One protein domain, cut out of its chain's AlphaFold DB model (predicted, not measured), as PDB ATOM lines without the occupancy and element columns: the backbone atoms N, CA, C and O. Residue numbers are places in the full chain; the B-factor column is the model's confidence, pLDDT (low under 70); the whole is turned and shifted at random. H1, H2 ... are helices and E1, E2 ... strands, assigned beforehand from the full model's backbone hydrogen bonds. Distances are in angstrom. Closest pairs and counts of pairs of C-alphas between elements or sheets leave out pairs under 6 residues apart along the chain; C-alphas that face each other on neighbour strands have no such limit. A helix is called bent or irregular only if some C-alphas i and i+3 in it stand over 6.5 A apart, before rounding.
ATOM      1  N   GLN A  71      35.158  13.878 -26.908       56.97
ATOM      2  CA  GLN A  71      35.371  13.189 -25.647       56.97
ATOM      3  C   GLN A  71      34.215  13.488 -24.694       56.97
ATOM      4  O   GLN A  71      33.720  14.607 -24.593       56.97
ATOM      5  N   THR A  72      33.786  12.485 -23.940       50.78
ATOM      6  CA  THR A  72      33.029  12.733 -22.712       50.78
ATOM      7  C   THR A  72      34.004  12.751 -21.564       50.78
ATOM      8  O   THR A  72      34.599  11.717 -21.257       50.78
ATOM      9  N   ASN A  73      34.122  13.895 -20.902       53.53
ATOM     10  CA  ASN A  73      34.802  13.973 -19.623       53.53
ATOM     11  C   ASN A  73      33.749  14.130 -18.537       53.53
ATOM     12  O   ASN A  73      33.479  15.216 -18.032       53.53
ATOM     13  N   PHE A  74      33.182  12.997 -18.142       50.12
ATOM     14  CA  PHE A  74      32.641  12.873 -16.800       50.12
ATOM     15  C   PHE A  74      33.851  12.600 -15.924       50.12
ATOM     16  O   PHE A  74      34.325  11.467 -15.867       50.12
ATOM     17  N   ASN A  75      34.440  13.635 -15.327       39.16
ATOM     18  CA  ASN A  75      35.535  13.405 -14.398       39.16
ATOM     19  C   ASN A  75      34.989  12.470 -13.303       39.16
ATOM     20  O   ASN A  75      34.086  12.841 -12.557       39.16
ATOM     21  N   ILE A  76      35.488  11.229 -13.265       36.53
ATOM     22  CA  ILE A  76      34.936  10.081 -12.510       36.53
ATOM     23  C   ILE A  76      34.930  10.340 -10.986       36.53
ATOM     24  O   ILE A  76      34.367   9.578 -10.201       36.53
ATOM     25  N   LYS A  77      35.517  11.459 -10.550       35.78
ATOM     26  CA  LYS A  77      35.441  11.946  -9.174       35.78
ATOM     27  C   LYS A  77      34.053  12.475  -8.788       35.78
ATOM     28  O   LYS A  77      33.727  12.393  -7.607       35.78
ATOM     29  N   ASP A  78      33.212  12.890  -9.737       47.81
ATOM     30  CA  ASP A  78      31.832  13.301  -9.451       47.81
ATOM     31  C   ASP A  78      30.841  12.146  -9.663       47.81
ATOM     32  O   ASP A  78      30.045  12.103 -10.607       47.81
ATOM     33  N   LYS A  79      30.829  11.205  -8.710       51.09
ATOM     34  CA  LYS A  79      29.763  10.186  -8.565       51.09
ATOM     35  C   LYS A  79      28.365  10.795  -8.359       51.09
ATOM     36  O   LYS A  79      27.365  10.081  -8.302       51.09
ATOM     37  N   ASP A  80      28.285  12.110  -8.212       56.34
ATOM     38  CA  ASP A  80      27.063  12.852  -7.923       56.34
ATOM     39  C   ASP A  80      26.261  13.198  -9.185       56.34
ATOM     40  O   ASP A  80      25.094  13.575  -9.080       56.34
ATOM     41  N   HIS A  81      26.851  13.010 -10.372       61.44
ATOM     42  CA  HIS A  81      26.203  13.287 -11.659       61.44
ATOM     43  C   HIS A  81      25.943  12.041 -12.515       61.44
ATOM     44  O   HIS A  81      25.283  12.142 -13.545       61.44
ATOM     45  N   THR A  82      26.449  10.869 -12.125       67.25
ATOM     46  CA  THR A  82      26.333   9.627 -12.914       67.25
ATOM     47  C   THR A  82      25.155   8.754 -12.489       67.25
ATOM     48  O   THR A  82      24.558   8.081 -13.327       67.25
ATOM     49  N   THR A  83      24.788   8.789 -11.208       80.56
ATOM     50  CA  THR A  83      23.660   8.040 -10.642       80.56
ATOM     51  C   THR A  83      22.471   8.956 -10.399       80.56
ATOM     52  O   THR A  83      22.662  10.041  -9.851       80.56
ATOM     53  N   LEU A  84      21.256   8.497 -10.716       85.94
ATOM     54  CA  LEU A  84      20.043   9.256 -10.423       85.94
ATOM     55  C   LEU A  84      19.877   9.437  -8.908       85.94
ATOM     56  O   LEU A  84      19.941   8.475  -8.135       85.94
ATOM     57  N   ARG A  85      19.679  10.688  -8.486       84.88
ATOM     58  CA  ARG A  85      19.528  11.073  -7.076       84.88
ATOM     59  C   ARG A  85      18.276  11.892  -6.852       84.88
ATOM     60  O   ARG A  85      17.880  12.662  -7.720       84.88
ATOM     61  N   ILE A  86      17.701  11.773  -5.664       84.06
ATOM     62  CA  ILE A  86      16.590  12.603  -5.210       84.06
ATOM     63  C   ILE A  86      17.150  13.774  -4.396       84.06
ATOM     64  O   ILE A  86      17.822  13.557  -3.385       84.06
ATOM     65  N   VAL A  87      16.870  15.009  -4.820       78.50
ATOM     66  CA  VAL A  87      17.453  16.236  -4.246       78.50
ATOM     67  C   VAL A  87      16.374  17.282  -3.971       78.50
ATOM     68  O   VAL A  87      15.474  17.481  -4.783       78.50
ATOM     69  N   SER A  88      16.464  17.985  -2.837       71.12
ATOM     70  CA  SER A  88      15.572  19.116  -2.563       71.12
ATOM     71  C   SER A  88      16.067  20.394  -3.248       71.12
ATOM     72  O   SER A  88      17.233  20.776  -3.120       71.12
ATOM     73  N   GLN A  89      15.168  21.101  -3.926       62.22
ATOM     74  CA  GLN A  89      15.458  22.353  -4.617       62.22
ATOM     75  C   GLN A  89      15.928  23.443  -3.640       62.22
ATOM     76  O   GLN A  89      16.922  24.105  -3.924       62.22
ATOM     77  N   GLY A  90      15.326  23.547  -2.445       52.94
ATOM     78  CA  GLY A  90      15.734  24.487  -1.386       52.94
ATOM     79  C   GLY A  90      17.151  24.252  -0.843       52.94
ATOM     80  O   GLY A  90      17.827  25.199  -0.453       52.94
ATOM     81  N   SER A  91      17.640  23.012  -0.894       48.16
ATOM     82  CA  SER A  91      19.036  22.676  -0.585       48.16
ATOM     83  C   SER A  91      19.975  23.037  -1.743       48.16
ATOM     84  O   SER A  91      21.128  23.372  -1.527       48.16
ATOM     85  N   THR A  92      19.495  23.062  -2.983       48.69
ATOM     86  CA  THR A  92      20.340  23.306  -4.164       48.69
ATOM     87  C   THR A  92      20.674  24.803  -4.347       48.69
ATOM     88  O   THR A  92      21.751  25.139  -4.840       48.69
ATOM     89  N   VAL A  93      19.820  25.725  -3.873       46.34
ATOM     90  CA  VAL A  93      19.967  27.190  -4.080       46.34
ATOM     91  C   VAL A  93      21.236  27.780  -3.436       46.34
ATOM     92  O   VAL A  93      21.850  28.682  -4.004       46.34
ATOM     93  N   GLY A  94      21.689  27.241  -2.298       38.94
ATOM     94  CA  GLY A  94      22.879  27.738  -1.588       38.94
ATOM     95  C   GLY A  94      24.217  27.438  -2.280       38.94
ATOM     96  O   GLY A  94      25.178  28.177  -2.095       38.94
ATOM     97  N   VAL A  95      24.286  26.391  -3.111       42.78
ATOM     98  CA  VAL A  95      25.507  26.002  -3.855       42.78
ATOM     99  C   VAL A  95      25.495  26.556  -5.280       42.78
ATOM    100  O   VAL A  95      26.551  26.882  -5.833       42.78
ATOM    101  N   VAL A  96      24.303  26.716  -5.862       46.31
ATOM    102  CA  VAL A  96      24.111  27.318  -7.190       46.31
ATOM    103  C   VAL A  96      24.616  28.765  -7.209       46.31
ATOM    104  O   VAL A  96      25.280  29.155  -8.167       46.31
ATOM    105  N   ALA A  97      24.441  29.524  -6.122       38.47
ATOM    106  CA  ALA A  97      24.969  30.887  -6.021       38.47
ATOM    107  C   ALA A  97      26.514  30.959  -6.032       38.47
ATOM    108  O   ALA A  97      27.075  31.922  -6.549       38.47
ATOM    109  N   THR A  98      27.224  29.947  -5.520       39.41
ATOM    110  CA  THR A  98      28.695  29.997  -5.381       39.41
ATOM    111  C   THR A  98      29.441  29.340  -6.547       39.41
ATOM    112  O   THR A  98      30.522  29.799  -6.907       39.41
ATOM    113  N   LYS A  99      28.890  28.285  -7.169       35.69
ATOM    114  CA  LYS A  99      29.575  27.557  -8.260       35.69
ATOM    115  C   LYS A  99      29.131  27.958  -9.666       35.69
ATOM    116  O   LYS A  99      29.979  28.088 -10.546       35.69
ATOM    117  N   VAL A 100      27.840  28.219  -9.873       41.72
ATOM    118  CA  VAL A 100      27.340  28.782 -11.143       41.72
ATOM    119  C   VAL A 100      27.624  30.287 -11.196       41.72
ATOM    120  O   VAL A 100      27.820  30.831 -12.275       41.72
ATOM    121  N   GLY A 101      27.797  30.929 -10.034       34.09
ATOM    122  CA  GLY A 101      28.353  32.274  -9.921       34.09
ATOM    123  C   GLY A 101      29.655  32.443 -10.713       34.09
ATOM    124  O   GLY A 101      29.743  33.326 -11.542       34.09
ATOM    125  N   LEU A 102      30.656  31.570 -10.595       36.06
ATOM    126  CA  LEU A 102      31.923  31.815 -11.308       36.06
ATOM    127  C   LEU A 102      31.878  31.545 -12.829       36.06
ATOM    128  O   LEU A 102      32.578  32.219 -13.588       36.06
ATOM    129  N   PHE A 103      31.054  30.596 -13.293       38.19
ATOM    130  CA  PHE A 103      31.031  30.172 -14.705       38.19
ATOM    131  C   PHE A 103      29.842  30.699 -15.526       38.19
ATOM    132  O   PHE A 103      29.982  30.890 -16.729       38.19
ATOM    133  N   ALA A 104      28.690  30.990 -14.915       38.72
ATOM    134  CA  ALA A 104      27.594  31.680 -15.597       38.72
ATOM    135  C   ALA A 104      27.699  33.205 -15.476       38.72
ATOM    136  O   ALA A 104      27.271  33.882 -16.407       38.72
ATOM    137  N   LEU A 105      28.318  33.774 -14.424       35.44
ATOM    138  CA  LEU A 105      28.595  35.224 -14.411       35.44
ATOM    139  C   LEU A 105      29.618  35.601 -15.490       35.44
ATOM    140  O   LEU A 105      29.501  36.659 -16.086       35.44
ATOM    141  N   GLY A 131      22.057  14.950  -2.264       70.06
ATOM    142  CA  GLY A 131      20.847  14.136  -2.190       70.06
ATOM    143  C   GLY A 131      21.081  12.625  -2.232       70.06
ATOM    144  O   GLY A 131      22.208  12.124  -2.322       70.06
ATOM    145  N   SER A 132      19.977  11.886  -2.130       76.69
ATOM    146  CA  SER A 132      19.980  10.437  -1.910       76.69
ATOM    147  C   SER A 132      20.006   9.673  -3.226       76.69
ATOM    148  O   SER A 132      19.188   9.929  -4.105       76.69
ATOM    149  N   VAL A 133      20.921   8.707  -3.354       82.56
ATOM    150  CA  VAL A 133      20.949   7.779  -4.496       82.56
ATOM    151  C   VAL A 133      19.667   6.951  -4.516       82.56
ATOM    152  O   VAL A 133      19.241   6.444  -3.479       82.56
ATOM    153  N   ILE A 134      19.085   6.789  -5.703       83.50
ATOM    154  CA  ILE A 134      17.981   5.856  -5.925       83.50
ATOM    155  C   ILE A 134      18.539   4.431  -5.884       83.50
ATOM    156  O   ILE A 134      19.242   3.988  -6.793       83.50
ATOM    157  N   GLY A 135      18.294   3.748  -4.768       82.19
ATOM    158  CA  GLY A 135      18.772   2.386  -4.512       82.19
ATOM    159  C   GLY A 135      17.714   1.305  -4.717       82.19
ATOM    160  O   GLY A 135      18.058   0.129  -4.718       82.19
ATOM    161  N   ASP A 136      16.455   1.701  -4.876       86.81
ATOM    162  CA  ASP A 136      15.264   0.854  -4.940       86.81
ATOM    163  C   ASP A 136      14.789   0.540  -6.367       86.81
ATOM    164  O   ASP A 136      13.797  -0.167  -6.529       86.81
ATOM    165  N   ALA A 137      15.505   1.019  -7.391       88.00
ATOM    166  CA  ALA A 137      15.338   0.538  -8.761       88.00
ATOM    167  C   ALA A 137      15.826  -0.915  -8.876       88.00
ATOM    168  O   ALA A 137      16.928  -1.243  -8.419       88.00
ATOM    169  N   GLN A 138      15.015  -1.771  -9.495       90.56
ATOM    170  CA  GLN A 138      15.329  -3.180  -9.725       90.56
ATOM    171  C   GLN A 138      16.414  -3.314 -10.796       90.56
ATOM    172  O   GLN A 138      17.401  -4.019 -10.580       90.56
ATOM    173  N   ASP A 139      16.276  -2.587 -11.908       90.44
ATOM    174  CA  ASP A 139      17.294  -2.489 -12.950       90.44
ATOM    175  C   ASP A 139      17.891  -1.071 -13.010       90.44
ATOM    176  O   ASP A 139      17.289  -0.099 -13.471       90.44
ATOM    177  N   LYS A 140      19.141  -0.962 -12.547       87.44
ATOM    178  CA  LYS A 140      19.881   0.304 -12.488       87.44
ATOM    179  C   LYS A 140      20.286   0.838 -13.859       87.44
ATOM    180  O   LYS A 140      20.529   2.040 -13.968       87.44
ATOM    181  N   GLU A 141      20.355  -0.002 -14.891       88.62
ATOM    182  CA  GLU A 141      20.691   0.467 -16.239       88.62
ATOM    183  C   GLU A 141      19.550   1.308 -16.832       88.62
ATOM    184  O   GLU A 141      19.812   2.231 -17.602       88.62
ATOM    185  N   ARG A 142      18.301   1.087 -16.400       89.31
ATOM    186  CA  ARG A 142      17.125   1.860 -16.848       89.31
ATOM    187  C   ARG A 142      17.167   3.323 -16.426       89.31
ATOM    188  O   ARG A 142      16.686   4.184 -17.151       89.31
ATOM    189  N   ILE A 143      17.753   3.623 -15.269       91.12
ATOM    190  CA  ILE A 143      17.830   4.985 -14.709       91.12
ATOM    191  C   ILE A 143      19.207   5.628 -14.894       91.12
ATOM    192  O   ILE A 143      19.557   6.596 -14.208       91.12
ATOM    193  N   LYS A 144      20.020   5.078 -15.795       90.19
ATOM    194  CA  LYS A 144      21.355   5.587 -16.093       90.19
ATOM    195  C   LYS A 144      21.282   6.971 -16.731       90.19
ATOM    196  O   LYS A 144      20.355   7.288 -17.469       90.19
ATOM    197  N   ASN A 145      22.283   7.800 -16.447       90.06
ATOM    198  CA  ASN A 145      22.393   9.121 -17.050       90.06
ATOM    199  C   ASN A 145      22.506   9.002 -18.595       90.06
ATOM    200  O   ASN A 145      23.429   8.334 -19.073       90.06
ATOM    201  N   PRO A 146      21.635   9.672 -19.380       91.88
ATOM    202  CA  PRO A 146      21.623   9.573 -20.843       91.88
ATOM    203  C   PRO A 146      22.748  10.360 -21.544       91.88
ATOM    204  O   PRO A 146      22.805  10.398 -22.773       91.88
ATOM    205  N   ALA A 147      23.671  10.990 -20.814       88.62
ATOM    206  CA  ALA A 147      24.725  11.825 -21.391       88.62
ATOM    207  C   ALA A 147      25.676  11.076 -22.346       88.62
ATOM    208  O   ALA A 147      26.181  11.660 -23.305       88.62
ATOM    209  N   GLU A 148      25.887   9.776 -22.134       87.56
ATOM    210  CA  GLU A 148      26.651   8.941 -23.069       87.56
ATOM    211  C   GLU A 148      25.910   8.762 -24.406       87.56
ATOM    212  O   GLU A 148      26.526   8.826 -25.468       87.56
ATOM    213  N   ALA A 149      24.579   8.619 -24.370       91.31
ATOM    214  CA  ALA A 149      23.755   8.572 -25.576       91.31
ATOM    215  C   ALA A 149      23.787   9.916 -26.326       91.31
ATOM    216  O   ALA A 149      23.929   9.925 -27.548       91.31
ATOM    217  N   VAL A 150      23.763  11.043 -25.598       91.50
ATOM    218  CA  VAL A 150      23.967  12.388 -26.174       91.50
ATOM    219  C   VAL A 150      25.317  12.481 -26.888       91.50
ATOM    220  O   VAL A 150      25.363  12.915 -28.040       91.50
ATOM    221  N   LYS A 151      26.414  12.037 -26.253       87.44
ATOM    222  CA  LYS A 151      27.743  12.024 -26.891       87.44
ATOM    223  C   LYS A 151      27.735  11.200 -28.169       87.44
ATOM    224  O   LYS A 151      28.198  11.687 -29.197       87.44
ATOM    225  N   ASN A 152      27.267   9.957 -28.099       88.56
ATOM    226  CA  ASN A 152      27.330   9.045 -29.237       88.56
ATOM    227  C   ASN A 152      26.547   9.610 -30.424       88.56
ATOM    228  O   ASN A 152      27.075   9.640 -31.535       88.56
ATOM    229  N   LYS A 153      25.363  10.180 -30.169       91.06
ATOM    230  CA  LYS A 153      24.567  10.809 -31.219       91.06
ATOM    231  C   LYS A 153      25.249  12.039 -31.819       91.06
ATOM    232  O   LYS A 153      25.304  12.168 -33.034       91.06
ATOM    233  N   LEU A 154      25.830  12.914 -30.997       87.56
ATOM    234  CA  LEU A 154      26.596  14.059 -31.507       87.56
ATOM    235  C   LEU A 154      27.818  13.642 -32.319       87.56
ATOM    236  O   LEU A 154      28.132  14.276 -33.322       87.56
ATOM    237  N   LYS A 155      28.501  12.574 -31.902       84.69
ATOM    238  CA  LYS A 155      29.637  12.027 -32.640       84.69
ATOM    239  C   LYS A 155      29.217  11.570 -34.029       84.69
ATOM    240  O   LYS A 155      29.879  11.950 -34.987       84.69
ATOM    241  N   GLU A 156      28.123  10.824 -34.144       85.94
ATOM    242  CA  GLU A 156      27.562  10.419 -35.440       85.94
ATOM    243  C   GLU A 156      27.241  11.635 -36.324       85.94
ATOM    244  O   GLU A 156      27.685  11.705 -37.470       85.94
ATOM    245  N   GLU A 157      26.526  12.622 -35.779       83.94
ATOM    246  CA  GLU A 157      26.086  13.818 -36.512       83.94
ATOM    247  C   GLU A 157      27.269  14.673 -36.986       83.94
ATOM    248  O   GLU A 157      27.332  15.085 -38.148       83.94
ATOM    249  N   PHE A 158      28.248  14.923 -36.114       81.31
ATOM    250  CA  PHE A 158      29.410  15.728 -36.479       81.31
ATOM    251  C   PHE A 158      30.325  14.968 -37.443       81.31
ATOM    252  O   PHE A 158      30.901  15.590 -38.336       81.31
ATOM    253  N   GLN A 159      30.457  13.642 -37.313       80.25
ATOM    254  CA  GLN A 159      31.220  12.830 -38.268       80.25
ATOM    255  C   GLN A 159      30.583  12.862 -39.652       80.25
ATOM    256  O   GLN A 159      31.289  13.086 -40.638       80.25
ATOM    257  N   ALA A 160      29.260  12.721 -39.731       81.31
ATOM    258  CA  ALA A 160      28.530  12.860 -40.985       81.31
ATOM    259  C   ALA A 160      28.747  14.248 -41.610       81.31
ATOM    260  O   ALA A 160      28.980  14.354 -42.816       81.31
ATOM    261  N   TYR A 161      28.739  15.307 -40.797       76.69
ATOM    262  CA  TYR A 161      29.004  16.662 -41.270       76.69
ATOM    263  C   TYR A 161      30.452  16.857 -41.745       76.69
ATOM    264  O   TYR A 161      30.689  17.482 -42.778       76.69
ATOM    265  N   ALA A 162      31.427  16.287 -41.041       76.12
ATOM    266  CA  ALA A 162      32.835  16.416 -41.395       76.12
ATOM    267  C   ALA A 162      33.216  15.691 -42.683       76.12
ATOM    268  O   ALA A 162      34.100  16.154 -43.401       76.12
ATOM    269  N   ILE A 163      32.521  14.602 -43.007       79.06
ATOM    270  CA  ILE A 163      32.632  13.951 -44.316       79.06
ATOM    271  C   ILE A 163      32.099  14.873 -45.423       79.06
ATOM    272  O   ILE A 163      32.672  14.917 -46.508       79.06
ATOM    273  N   GLN A 164      31.023  15.620 -45.158       80.31
ATOM    274  CA  GLN A 164      30.402  16.508 -46.146       80.31
ATOM    275  C   GLN A 164      31.173  17.816 -46.360       80.31
ATOM    276  O   GLN A 164      31.154  18.340 -47.471       80.31
ATOM    277  N   LYS A 165      31.807  18.363 -45.312       78.50
ATOM    278  CA  LYS A 165      32.508  19.661 -45.349       78.50
ATOM    279  C   LYS A 165      33.871  19.618 -44.643       78.50
ATOM    280  O   LYS A 165      34.053  20.268 -43.607       78.50
ATOM    281  N   PRO A 166      34.839  18.851 -45.169       74.56
ATOM    282  CA  PRO A 166      36.122  18.625 -44.505       74.56
ATOM    283  C   PRO A 166      36.951  19.908 -44.329       74.56
ATOM    284  O   PRO A 166      37.649  20.045 -43.323       74.56
ATOM    285  N   GLU A 167      36.860  20.865 -45.256       75.19
ATOM    286  CA  GLU A 167      37.616  22.123 -45.206       75.19
ATOM    287  C   GLU A 167      37.199  23.050 -44.054       75.19
ATOM    288  O   GLU A 167      38.058  23.643 -43.401       75.19
ATOM    289  N   LEU A 168      35.900  23.131 -43.746       71.19
ATOM    290  CA  LEU A 168      35.397  23.945 -42.631       71.19
ATOM    291  C   LEU A 168      35.842  23.374 -41.285       71.19
ATOM    292  O   LEU A 168      36.176  24.100 -40.354       71.19
ATOM    293  N   ILE A 169      35.890  22.052 -41.199       70.50
ATOM    294  CA  ILE A 169      36.220  21.342 -39.972       70.50
ATOM    295  C   ILE A 169      37.690  21.501 -39.604       70.50
ATOM    296  O   ILE A 169      37.997  21.775 -38.446       70.50
ATOM    297  N   GLN A 170      38.595  21.389 -40.579       67.75
ATOM    298  CA  GLN A 170      40.029  21.582 -40.345       67.75
ATOM    299  C   GLN A 170      40.375  23.027 -39.967       67.75
ATOM    300  O   GLN A 170      41.316  23.245 -39.208       67.75
ATOM    301  N   ALA A 171      39.619  24.006 -40.471       62.81
ATOM    302  CA  ALA A 171      39.835  25.415 -40.158       62.81
ATOM    303  C   ALA A 171      39.316  25.807 -38.764       62.81
ATOM    304  O   ALA A 171      39.875  26.707 -38.136       62.81
ATOM    305  N   THR A 172      38.252  25.159 -38.279       67.31
ATOM    306  CA  THR A 172      37.572  25.577 -37.044       67.31
ATOM    307  C   THR A 172      37.908  24.706 -35.833       67.31
ATOM    308  O   THR A 172      38.067  25.249 -34.740       67.31
ATOM    309  N   LEU A 173      38.055  23.382 -35.984       69.75
ATOM    310  CA  LEU A 173      38.332  22.471 -34.864       69.75
ATOM    311  C   LEU A 173      39.800  22.532 -34.430       69.75
ATOM    312  O   LEU A 173      40.635  21.729 -34.838       69.75
ATOM    313  N   THR A 174      40.101  23.490 -33.559       67.69
ATOM    314  CA  THR A 174      41.431  23.670 -32.955       67.69
ATOM    315  C   THR A 174      41.581  22.928 -31.627       67.69
ATOM    316  O   THR A 174      42.699  22.687 -31.176       67.69
ATOM    317  N   THR A 175      40.464  22.545 -30.999       71.69
ATOM    318  CA  THR A 175      40.439  21.814 -29.726       71.69
ATOM    319  C   THR A 175      39.369  20.716 -29.718       71.69
ATOM    320  O   THR A 175      38.309  20.900 -30.333       71.69
ATOM    321  N   PRO A 176      39.605  19.591 -29.006       74.31
ATOM    322  CA  PRO A 176      38.613  18.532 -28.843       74.31
ATOM    323  C   PRO A 176      37.314  19.061 -28.239       74.31
ATOM    324  O   PRO A 176      37.334  19.879 -27.317       74.31
ATOM    325  N   ILE A 177      36.183  18.555 -28.722       79.56
ATOM    326  CA  ILE A 177      34.885  18.849 -28.114       79.56
ATOM    327  C   ILE A 177      34.732  17.953 -26.894       79.56
ATOM    328  O   ILE A 177      34.870  16.733 -26.987       79.56
ATOM    329  N   THR A 178      34.431  18.557 -25.751       82.00
ATOM    330  CA  THR A 178      34.190  17.830 -24.507       82.00
ATOM    331  C   THR A 178      32.755  18.018 -24.051       82.00
ATOM    332  O   THR A 178      32.281  19.145 -23.990       82.00
ATOM    333  N   ILE A 179      32.085  16.926 -23.680       83.00
ATOM    334  CA  ILE A 179      30.795  16.966 -22.978       83.00
ATOM    335  C   ILE A 179      31.020  16.562 -21.524       83.00
ATOM    336  O   ILE A 179      31.595  15.503 -21.247       83.00
ATOM    337  N   ALA A 180      30.563  17.404 -20.605       83.69
ATOM    338  CA  ALA A 180      30.648  17.193 -19.167       83.69
ATOM    339  C   ALA A 180      29.280  17.382 -18.505       83.69
ATOM    340  O   ALA A 180      28.408  18.083 -19.023       83.69
ATOM    341  N   ALA A 181      29.100  16.766 -17.336       82.00
ATOM    342  CA  ALA A 181      27.943  17.043 -16.497       82.00
ATOM    343  C   ALA A 181      27.968  18.500 -16.013       82.00
ATOM    344  O   ALA A 181      29.021  19.029 -15.662       82.00
ATOM    345  N   SER A 182      26.797  19.126 -15.982       81.12
ATOM    346  CA  SER A 182      26.568  20.463 -15.443       81.12
ATOM    347  C   SER A 182      25.437  20.414 -14.426       81.12
ATOM    348  O   SER A 182      24.647  19.471 -14.393       81.12
ATOM    349  N   GLU A 183      25.345  21.445 -13.595       76.38
ATOM    350  CA  GLU A 183      24.156  21.659 -12.778       76.38
ATOM    351  C   GLU A 183      22.999  22.195 -13.646       76.38
ATOM    352  O   GLU A 183      23.257  23.003 -14.546       76.38
ATOM    353  N   PRO A 184      21.742  21.786 -13.385       73.56
ATOM    354  CA  PRO A 184      21.340  20.721 -12.454       73.56
ATOM    355  C   PRO A 184      21.815  19.332 -12.919       73.56
ATOM    356  O   PRO A 184      21.620  18.970 -14.066       73.56
ATOM    357  N   GLY A 185      22.445  18.533 -12.050       80.75
ATOM    358  CA  GLY A 185      22.885  17.171 -12.412       80.75
ATOM    359  C   GLY A 185      21.738  16.198 -12.747       80.75
ATOM    360  O   GLY A 185      20.572  16.554 -12.637       80.75
ATOM    361  N   TRP A 186      22.060  14.937 -13.074       89.81
ATOM    362  CA  TRP A 186      21.065  13.872 -13.304       89.81
ATOM    363  C   TRP A 186      20.285  13.513 -12.028       89.81
ATOM    364  O   TRP A 186      20.764  12.747 -11.184       89.81
ATOM    365  N   ARG A 187      19.122  14.145 -11.830       88.75
ATOM    366  CA  ARG A 187      18.445  14.207 -10.522       88.75
ATOM    367  C   ARG A 187      16.922  14.278 -10.651       88.75
ATOM    368  O   ARG A 187      16.404  14.925 -11.553       88.75
ATOM    369  N   LEU A 188      16.213  13.683  -9.691       89.75
ATOM    370  CA  LEU A 188      14.814  13.984  -9.379       89.75
ATOM    371  C   LEU A 188      14.780  15.098  -8.327       89.75
ATOM    372  O   LEU A 188      15.172  14.898  -7.176       89.75
ATOM    373  N   MET A 189      14.325  16.280  -8.723       85.81
ATOM    374  CA  MET A 189      14.308  17.474  -7.887       85.81
ATOM    375  C   MET A 189      12.905  17.753  -7.354       85.81
ATOM    376  O   MET A 189      11.941  17.675  -8.111       85.81
ATOM    377  N   TYR A 190      12.792  18.114  -6.073       82.69
ATOM    378  CA  TYR A 190      11.519  18.491  -5.449       82.69
ATOM    379  C   TYR A 190      11.627  19.755  -4.602       82.69
ATOM    380  O   TYR A 190      12.623  19.980  -3.909       82.69
ATOM    381  N   ASP A 191      10.565  20.550  -4.595       68.31
ATOM    382  CA  ASP A 191      10.433  21.682  -3.684       68.31
ATOM    383  C   ASP A 191       9.996  21.193  -2.296       68.31
ATOM    384  O   ASP A 191       8.960  20.546  -2.137       68.31
ATOM    385  N   LYS A 192      10.792  21.504  -1.264       58.28
ATOM    386  CA  LYS A 192      10.345  21.393   0.131       58.28
ATOM    387  C   LYS A 192       9.564  22.656   0.462       58.28
ATOM    388  O   LYS A 192      10.169  23.704   0.677       58.28
ATOM    389  N   LEU A 193       8.239  22.562   0.518       50.47
ATOM    390  CA  LEU A 193       7.435  23.611   1.136       50.47
ATOM    391  C   LEU A 193       7.693  23.560   2.643       50.47
ATOM    392  O   LEU A 193       7.429  22.555   3.303       50.47
ATOM    393  N   SER A 201       5.196  16.578  -2.387       67.25
ATOM    394  CA  SER A 201       6.412  16.926  -3.118       67.25
ATOM    395  C   SER A 201       6.259  16.422  -4.552       67.25
ATOM    396  O   SER A 201       6.192  15.218  -4.805       67.25
ATOM    397  N   GLN A 202       6.103  17.360  -5.474       84.38
ATOM    398  CA  GLN A 202       6.116  17.107  -6.901       84.38
ATOM    399  C   GLN A 202       7.577  17.085  -7.336       84.38
ATOM    400  O   GLN A 202       8.343  17.999  -7.025       84.38
ATOM    401  N   TYR A 203       7.966  16.012  -8.011       88.94
ATOM    402  CA  TYR A 203       9.328  15.776  -8.455       88.94
ATOM    403  C   TYR A 203       9.396  16.005  -9.955       88.94
ATOM    404  O   TYR A 203       8.539  15.521 -10.694       88.94
ATOM    405  N   HIS A 204      10.435  16.681 -10.416       90.38
ATOM    406  CA  HIS A 204      10.771  16.738 -11.832       90.38
ATOM    407  C   HIS A 204      12.145  16.124 -12.054       90.38
ATOM    408  O   HIS A 204      13.050  16.268 -11.230       90.38
ATOM    409  N   LEU A 205      12.299  15.438 -13.176       93.44
ATOM    410  CA  LEU A 205      13.580  14.951 -13.641       93.44
ATOM    411  C   LEU A 205      14.351  16.104 -14.272       93.44
ATOM    412  O   LEU A 205      13.789  16.904 -15.023       93.44
ATOM    413  N   SER A 206      15.636  16.192 -13.964       91.06
ATOM    414  CA  SER A 206      16.509  17.216 -14.508       91.06
ATOM    415  C   SER A 206      17.852  16.645 -14.940       91.06
ATOM    416  O   SER A 206      18.347  15.667 -14.370       91.06
ATOM    417  N   LEU A 207      18.415  17.259 -15.980       90.75
ATOM    418  CA  LEU A 207      19.756  16.995 -16.477       90.75
ATOM    419  C   LEU A 207      20.376  18.290 -16.997       90.75
ATOM    420  O   LEU A 207      19.743  19.035 -17.736       90.75
ATOM    421  N   GLY A 208      21.643  18.496 -16.674       89.19
ATOM    422  CA  GLY A 208      22.477  19.583 -17.142       89.19
ATOM    423  C   GLY A 208      23.723  19.004 -17.789       89.19
ATOM    424  O   GLY A 208      24.415  18.170 -17.197       89.19
ATOM    425  N   LEU A 209      24.023  19.450 -19.003       88.50
ATOM    426  CA  LEU A 209      25.230  19.096 -19.740       88.50
ATOM    427  C   LEU A 209      25.885  20.355 -20.296       88.50
ATOM    428  O   LEU A 209      25.208  21.266 -20.772       88.50
ATOM    429  N   LEU A 210      27.214  20.377 -20.277       87.00
ATOM    430  CA  LEU A 210      28.023  21.439 -20.858       87.00
ATOM    431  C   LEU A 210      28.902  20.859 -21.962       87.00
ATOM    432  O   LEU A 210      29.615  19.880 -21.741       87.00
ATOM    433  N   MET A 211      28.866  21.491 -23.129       85.81
ATOM    434  CA  MET A 211      29.795  21.260 -24.226       85.81
ATOM    435  C   MET A 211      30.859  22.363 -24.222       85.81
ATOM    436  O   MET A 211      30.514  23.545 -24.175       85.81
ATOM    437  N   THR A 212      32.136  21.986 -24.266       82.31
ATOM    438  CA  THR A 212      33.294  22.896 -24.295       82.31
ATOM    439  C   THR A 212      34.294  22.503 -25.388       82.31
ATOM    440  O   THR A 212      34.191  21.428 -25.980       82.31
ATOM    441  N   GLY A 213      35.268  23.379 -25.658       80.25
ATOM    442  CA  GLY A 213      36.267  23.221 -26.718       80.25
ATOM    443  C   GLY A 213      36.023  24.230 -27.835       80.25
ATOM    444  O   GLY A 213      35.783  25.406 -27.564       80.25
ATOM    445  N   THR A 214      36.031  23.762 -29.084       72.44
ATOM    446  CA  THR A 214      35.801  24.609 -30.269       72.44
ATOM    447  C   THR A 214      34.419  25.286 -30.271       72.44
ATOM    448  O   THR A 214      34.231  26.340 -30.872       72.44
ATOM    449  N   SER A 215      33.450  24.711 -29.562       73.12
ATOM    450  CA  SER A 215      32.132  25.302 -29.340       73.12
ATOM    451  C   SER A 215      31.765  25.242 -27.865       73.12
ATOM    452  O   SER A 215      32.057  24.251 -27.194       73.12
ATOM    453  N   ALA A 216      31.065  26.271 -27.391       80.81
ATOM    454  CA  ALA A 216      30.473  26.299 -26.062       80.81
ATOM    455  C   ALA A 216      28.947  26.233 -26.170       80.81
ATOM    456  O   ALA A 216      28.335  27.008 -26.905       80.81
ATOM    457  N   GLY A 217      28.333  25.318 -25.428       84.44
ATOM    458  CA  GLY A 217      26.882  25.197 -25.341       84.44
ATOM    459  C   GLY A 217      26.480  24.574 -24.015       84.44
ATOM    460  O   GLY A 217      27.225  23.766 -23.467       84.44
ATOM    461  N   ALA A 218      25.305  24.931 -23.508       88.25
ATOM    462  CA  ALA A 218      24.742  24.350 -22.296       88.25
ATOM    463  C   ALA A 218      23.345  23.808 -22.600       88.25
ATOM    464  O   ALA A 218      22.504  24.540 -23.119       88.25
ATOM    465  N   CYS A 219      23.113  22.539 -22.276       90.19
ATOM    466  CA  CYS A 219      21.794  21.923 -22.305       90.19
ATOM    467  C   CYS A 219      21.298  21.771 -20.870       90.19
ATOM    468  O   CYS A 219      21.999  21.192 -20.039       90.19
ATOM    469  N   VAL A 220      20.091  22.259 -20.591       92.12
ATOM    470  CA  VAL A 220      19.388  21.999 -19.334       92.12
ATOM    471  C   VAL A 220      18.002  21.483 -19.672       92.12
ATOM    472  O   VAL A 220      17.204  22.198 -20.271       92.12
ATOM    473  N   TYR A 221      17.727  20.253 -19.259       92.88
ATOM    474  CA  TYR A 221      16.433  19.612 -19.399       92.88
ATOM    475  C   TYR A 221      15.691  19.599 -18.060       92.88
ATOM    476  O   TYR A 221      16.281  19.397 -16.986       92.88
ATOM    477  N   LYS A 222      14.371  19.773 -18.140       92.94
ATOM    478  CA  LYS A 222      13.443  19.652 -17.018       92.94
ATOM    479  C   LYS A 222      12.150  18.993 -17.490       92.94
ATOM    480  O   LYS A 222      11.461  19.545 -18.343       92.94
ATOM    481  N   SER A 223      11.807  17.848 -16.904       94.00
ATOM    482  CA  SER A 223      10.554  17.159 -17.211       94.00
ATOM    483  C   SER A 223       9.346  17.877 -16.615       94.00
ATOM    484  O   SER A 223       9.456  18.736 -15.731       94.00
ATOM    485  N   SER A 224       8.163  17.425 -17.029       91.31
ATOM    486  CA  SER A 224       6.940  17.655 -16.262       91.31
ATOM    487  C   SER A 224       7.066  17.089 -14.840       91.31
ATOM    488  O   SER A 224       7.783  16.112 -14.594       91.31
ATOM    489  N   SER A 225       6.383  17.732 -13.896       90.62
ATOM    490  CA  SER A 225       6.352  17.296 -12.503       90.62
ATOM    491  C   SER A 225       5.410  16.105 -12.311       90.62
ATOM    492  O   SER A 225       4.297  16.116 -12.835       90.62
ATOM    493  N   LYS A 226       5.848  15.109 -11.537       89.56
ATOM    494  CA  LYS A 226       5.073  13.919 -11.141       89.56
ATOM    495  C   LYS A 226       5.311  13.619  -9.659       89.56
ATOM    496  O   LYS A 226       6.338  14.003  -9.089       89.56
ATOM    497  N   SER A 227       4.400  12.903  -9.014       90.00
ATOM    498  CA  SER A 227       4.621  12.399  -7.656       90.00
ATOM    499  C   SER A 227       5.766  11.379  -7.622       90.00
ATOM    500  O   SER A 227       6.078  10.724  -8.618       90.00
ATOM    501  N   LEU A 228       6.380  11.178  -6.450       88.38
ATOM    502  CA  LEU A 228       7.420  10.151  -6.304       88.38
ATOM    503  C   LEU A 228       6.896   8.744  -6.626       88.38
ATOM    504  O   LEU A 228       7.632   7.928  -7.169       88.38
ATOM    505  N   SER A 229       5.627   8.460  -6.314       90.12
ATOM    506  CA  SER A 229       5.013   7.165  -6.626       90.12
ATOM    507  C   SER A 229       4.912   6.931  -8.133       90.12
ATOM    508  O   SER A 229       5.170   5.823  -8.589       90.12
ATOM    509  N   GLU A 230       4.572   7.963  -8.905       93.81
ATOM    510  CA  GLU A 230       4.528   7.884 -10.370       93.81
ATOM    511  C   GLU A 230       5.925   7.706 -10.963       93.81
ATOM    512  O   GLU A 230       6.099   6.902 -11.875       93.81
ATOM    513  N   TRP A 231       6.941   8.380 -10.410       94.00
ATOM    514  CA  TRP A 231       8.329   8.144 -10.814       94.00
ATOM    515  C   TRP A 231       8.803   6.732 -10.507       94.00
ATOM    516  O   TRP A 231       9.573   6.198 -11.286       94.00
ATOM    517  N   LYS A 232       8.365   6.129  -9.399       92.31
ATOM    518  CA  LYS A 232       8.752   4.768  -8.994       92.31
ATOM    519  C   LYS A 232       7.988   3.667  -9.728       92.31
ATOM    520  O   LYS A 232       8.426   2.516  -9.722       92.31
ATOM    521  N   ALA A 233       6.840   3.992 -10.318       94.31
ATOM    522  CA  ALA A 233       5.982   3.019 -10.972       94.31
ATOM    523  C   ALA A 233       6.719   2.286 -12.104       94.31
ATOM    524  O   ALA A 233       7.498   2.881 -12.852       94.31
ATOM    525  N   ASN A 234       6.445   0.983 -12.231       96.06
ATOM    526  CA  ASN A 234       7.009   0.115 -13.271       96.06
ATOM    527  C   ASN A 234       8.543   0.191 -13.362       96.06
ATOM    528  O   ASN A 234       9.103   0.287 -14.453       96.06
ATOM    529  N   ASP A 235       9.203   0.188 -12.201       94.31
ATOM    530  CA  ASP A 235      10.658   0.295 -12.085       94.31
ATOM    531  C   ASP A 235      11.222   1.508 -12.838       94.31
ATOM    532  O   ASP A 235      11.997   1.400 -13.793       94.31
ATOM    533  N   TYR A 236      10.751   2.687 -12.433       95.56
ATOM    534  CA  TYR A 236      11.177   3.964 -12.996       95.56
ATOM    535  C   TYR A 236      10.967   4.112 -14.509       95.56
ATOM    536  O   TYR A 236      11.712   4.833 -15.173       95.56
ATOM    537  N   GLN A 237       9.916   3.498 -15.064       96.69
ATOM    538  CA  GLN A 237       9.584   3.611 -16.493       96.69
ATOM    539  C   GLN A 237       9.453   5.073 -16.942       96.69
ATOM    540  O   GLN A 237       9.967   5.434 -17.993       96.69
ATOM    541  N   ALA A 238       8.875   5.940 -16.107       96.44
ATOM    542  CA  ALA A 238       8.766   7.361 -16.419       96.44
ATOM    543  C   ALA A 238      10.132   8.032 -16.656       96.44
ATOM    544  O   ALA A 238      10.198   8.977 -17.427       96.44
ATOM    545  N   VAL A 239      11.223   7.572 -16.027       96.00
ATOM    546  CA  VAL A 239      12.581   8.087 -16.296       96.00
ATOM    547  C   VAL A 239      13.049   7.654 -17.680       96.00
ATOM    548  O   VAL A 239      13.618   8.459 -18.411       96.00
ATOM    549  N   VAL A 240      12.805   6.392 -18.036       96.25
ATOM    550  CA  VAL A 240      13.135   5.832 -19.354       96.25
ATOM    551  C   VAL A 240      12.394   6.588 -20.454       96.25
ATOM    552  O   VAL A 240      12.999   6.930 -21.465       96.25
ATOM    553  N   ASP A 241      11.120   6.908 -20.233       97.12
ATOM    554  CA  ASP A 241      10.274   7.592 -21.216       97.12
ATOM    555  C   ASP A 241      10.760   9.019 -21.532       97.12
ATOM    556  O   ASP A 241      10.611   9.481 -22.662       97.12
ATOM    557  N   GLU A 242      11.389   9.710 -20.572       97.38
ATOM    558  CA  GLU A 242      11.947  11.054 -20.792       97.38
ATOM    559  C   GLU A 242      13.328  11.022 -21.481       97.38
ATOM    560  O   GLU A 242      13.732  12.009 -22.099       97.38
ATOM    561  N   GLN A 243      14.077   9.911 -21.412       95.31
ATOM    562  CA  GLN A 243      15.442   9.837 -21.960       95.31
ATOM    563  C   GLN A 243      15.537  10.156 -23.461       95.31
ATOM    564  O   GLN A 243      16.423  10.934 -23.824       95.31
ATOM    565  N   PRO A 244      14.666   9.636 -24.352       96.75
ATOM    566  CA  PRO A 244      14.699  10.000 -25.768       96.75
ATOM    567  C   PRO A 244      14.536  11.505 -26.001       96.75
ATOM    568  O   PRO A 244      15.227  12.074 -26.848       96.75
ATOM    569  N   GLN A 245      13.665  12.157 -25.224       96.88
ATOM    570  CA  GLN A 245      13.428  13.594 -25.322       96.88
ATOM    571  C   GLN A 245      14.642  14.390 -24.829       96.88
ATOM    572  O   GLN A 245      15.088  15.308 -25.515       96.88
ATOM    573  N   ILE A 246      15.240  13.984 -23.704       95.56
ATOM    574  CA  ILE A 246      16.492  14.563 -23.192       95.56
ATOM    575  C   ILE A 246      17.599  14.492 -24.247       95.56
ATOM    576  O   ILE A 246      18.284  15.484 -24.511       95.56
ATOM    577  N   VAL A 247      17.784  13.313 -24.853       96.00
ATOM    578  CA  VAL A 247      18.822  13.107 -25.868       96.00
ATOM    579  C   VAL A 247      18.581  14.028 -27.054       96.00
ATOM    580  O   VAL A 247      19.505  14.720 -27.478       96.00
ATOM    581  N   LYS A 248      17.344  14.078 -27.553       96.44
ATOM    582  CA  LYS A 248      16.961  14.938 -28.670       96.44
ATOM    583  C   LYS A 248      17.252  16.412 -28.380       96.44
ATOM    584  O   LYS A 248      17.993  17.034 -29.137       96.44
ATOM    585  N   GLU A 249      16.735  16.949 -27.278       94.94
ATOM    586  CA  GLU A 249      16.881  18.371 -26.936       94.94
ATOM    587  C   GLU A 249      18.347  18.779 -26.748       94.94
ATOM    588  O   GLU A 249      18.783  19.817 -27.259       94.94
ATOM    589  N   CYS A 250      19.145  17.957 -26.059       93.31
ATOM    590  CA  CYS A 250      20.560  18.264 -25.871       93.31
ATOM    591  C   CYS A 250      21.363  18.148 -27.167       93.31
ATOM    592  O   CYS A 250      22.221  18.996 -27.420       93.31
ATOM    593  N   VAL A 251      21.085  17.147 -28.008       93.62
ATOM    594  CA  VAL A 251      21.732  17.020 -29.322       93.62
ATOM    595  C   VAL A 251      21.397  18.227 -30.196       93.62
ATOM    596  O   VAL A 251      22.309  18.819 -30.762       93.62
ATOM    597  N   GLU A 252      20.133  18.646 -30.268       93.94
ATOM    598  CA  GLU A 252      19.712  19.827 -31.038       93.94
ATOM    599  C   GLU A 252      20.375  21.115 -30.524       93.94
ATOM    600  O   GLU A 252      20.923  21.895 -31.310       93.94
ATOM    601  N   THR A 253      20.412  21.301 -29.203       92.00
ATOM    602  CA  THR A 253      21.070  22.448 -28.557       92.00
ATOM    603  C   THR A 253      22.554  22.514 -28.917       92.00
ATOM    604  O   THR A 253      23.072  23.561 -29.317       92.00
ATOM    605  N   PHE A 254      23.256  21.386 -28.815       89.81
ATOM    606  CA  PHE A 254      24.683  21.317 -29.106       89.81
ATOM    607  C   PHE A 254      24.988  21.382 -30.606       89.81
ATOM    608  O   PHE A 254      25.954  22.046 -30.982       89.81
ATOM    609  N   LYS A 255      24.140  20.808 -31.471       89.00
ATOM    610  CA  LYS A 255      24.200  21.018 -32.927       89.00
ATOM    611  C   LYS A 255      24.111  22.505 -33.247       89.00
ATOM    612  O   LYS A 255      24.955  23.012 -33.976       89.00
ATOM    613  N   SER A 256      23.158  23.228 -32.665       87.12
ATOM    614  CA  SER A 256      23.016  24.672 -32.888       87.12
ATOM    615  C   SER A 256      24.254  25.460 -32.440       87.12
ATOM    616  O   SER A 256      24.771  26.295 -33.187       87.12
ATOM    617  N   ALA A 257      24.797  25.151 -31.257       86.06
ATOM    618  CA  ALA A 257      26.023  25.779 -30.762       86.06
ATOM    619  C   ALA A 257      27.233  25.502 -31.674       86.06
ATOM    620  O   ALA A 257      28.032  26.401 -31.945       86.06
ATOM    621  N   TYR A 258      27.343  24.276 -32.181       82.69
ATOM    622  CA  TYR A 258      28.403  23.872 -33.096       82.69
ATOM    623  C   TYR A 258      28.270  24.538 -34.474       82.69
ATOM    624  O   TYR A 258      29.238  25.087 -34.997       82.69
ATOM    625  N   ALA A 259      27.051  24.588 -35.016       83.56
ATOM    626  CA  ALA A 259      26.708  25.291 -36.250       83.56
ATOM    627  C   ALA A 259      27.144  26.762 -36.193       83.56
ATOM    628  O   ALA A 259      27.835  27.266 -37.080       83.56
ATOM    629  N   LYS A 260      26.807  27.429 -35.083       83.50
ATOM    630  CA  LYS A 260      27.176  28.822 -34.830       83.50
ATOM    631  C   LYS A 260      28.692  29.020 -34.782       83.50
ATOM    632  O   LYS A 260      29.176  29.993 -35.351       83.50
ATOM    633  N   ALA A 261      29.432  28.113 -34.141       79.69
ATOM    634  CA  ALA A 261      30.894  28.174 -34.085       79.69
ATOM    635  C   ALA A 261      31.540  28.018 -35.473       79.69
ATOM    636  O   ALA A 261      32.543  28.663 -35.765       79.69
ATOM    637  N   LEU A 262      30.928  27.214 -36.345       77.56
ATOM    638  CA  LEU A 262      31.350  27.030 -37.733       77.56
ATOM    639  C   LEU A 262      30.876  28.149 -38.679       77.56
ATOM    640  O   LEU A 262      31.270  28.163 -39.844       77.56
ATOM    641  N   GLY A 263      30.013  29.066 -38.227       77.56
ATOM    642  CA  GLY A 263      29.409  30.089 -39.088       77.56
ATOM    643  C   GLY A 263      28.467  29.515 -40.154       77.56
ATOM    644  O   GLY A 263      28.291  30.112 -41.215       77.56
TER     645      GLY A 263
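This is residues 71 to 105, 131 to 193 and 201 to 263 of the 268 residues of an uncharacterized protein of Hydromonas duriensis (UniProt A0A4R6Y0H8). A twisted sheet of four strands has one face covered by H2 and by H4b, the long arm of the bent helix H4, whose short arm H4a makes a corner at one end. H1 leaves the end of E1 at the sheet's level and touches no helix, while H3 follows H2 at the other end of the length. This makes two layers, helices on one face of a sheet: H2, H4a and H4b on E1 E2 E3 E4. The printed part has 161 residues, with E1 H1 H2 H3 E2 E3 E4 H4 along the chain, a mixed sheet in the order E1 E2 E3 E4, and a mixed class of helices and strands. It is compact, with a radius of gyration of the C-alphas of 17.0 A, and only just elongated, spanning 53 by 35 by 27 A.

Start at residues 71 to 72, which pair parallel with residues 178 to 179 of E2, residues 177 to 190. Next comes E1, residues 85 to 88, parallel to E2, with N 188 and O 85 2.8 A apart. H1, residues 89 to 105, has a height over the sheet of 2.0 A and a kink of 54 degrees near residue 96. E3, residues 202 to 212, is antiparallel to E2, with N 182 and O 208 2.8 A apart. It forms a hairpin with E4, residues 217 to 222, where N 211 and O 217 are 2.8 A apart. H4, residues 228 to 262, was assigned as one helix by its hydrogen bonds but is bent, C-alphas 235 and 238 being 8.5 A apart. Its arms H4a, residues 228 to 235, and H4b, residues 238 to 262, are about perpendicular at 81 degrees and touch only at the corner, closest at C-alphas 231 and 238, 5.7 A. Both are irregular: C-alphas 231 and 234 are 8.5 A apart, and C-alphas 241 and 244 are 6.8 A apart. H4b runs along the strands, at 22 degrees to E4 on the local plane, with C-alphas 219 and 250 closest at 5.3 A. H2, residues 147 to 164, touches H4b with residues 147 to 154 alone, closest at C-alphas 150 and 247, 5.2 A. H3, residues 166 to 172, is not on the sheet; its C-alpha 172 is 6.4 A from C-alpha 262 of H4b, their closest pair. Every O i to N i+4 pair is within hydrogen-bond range in H2 and H3, against 7 of 13 in H1, 2 of 4 in H4a and 19 of 21 in H4b.

Find C-alpha 85 at (19.528, 11.073, -7.076), where E1 begins. H2 runs 25.8 A from C-alpha 147 at (24.725, 11.825, -21.391), E2 32.6 A, E3 32.8 A, and H4b 36.8 A to C-alpha 262 at (31.350, 27.030, -37.733).

The farthest C-alphas, Glu 167 and Leu 193, are 55.3 A apart. Residues 106 to 130 and 194 to 200 are not printed, with C-alpha gaps of 25.6 A and 8.0 A across the cuts. Of the links that are printed whole, none is long. Confidence is under 70 at residues 71 to 82, 89 to 105, 170 to 174, 191 to 193 and 201.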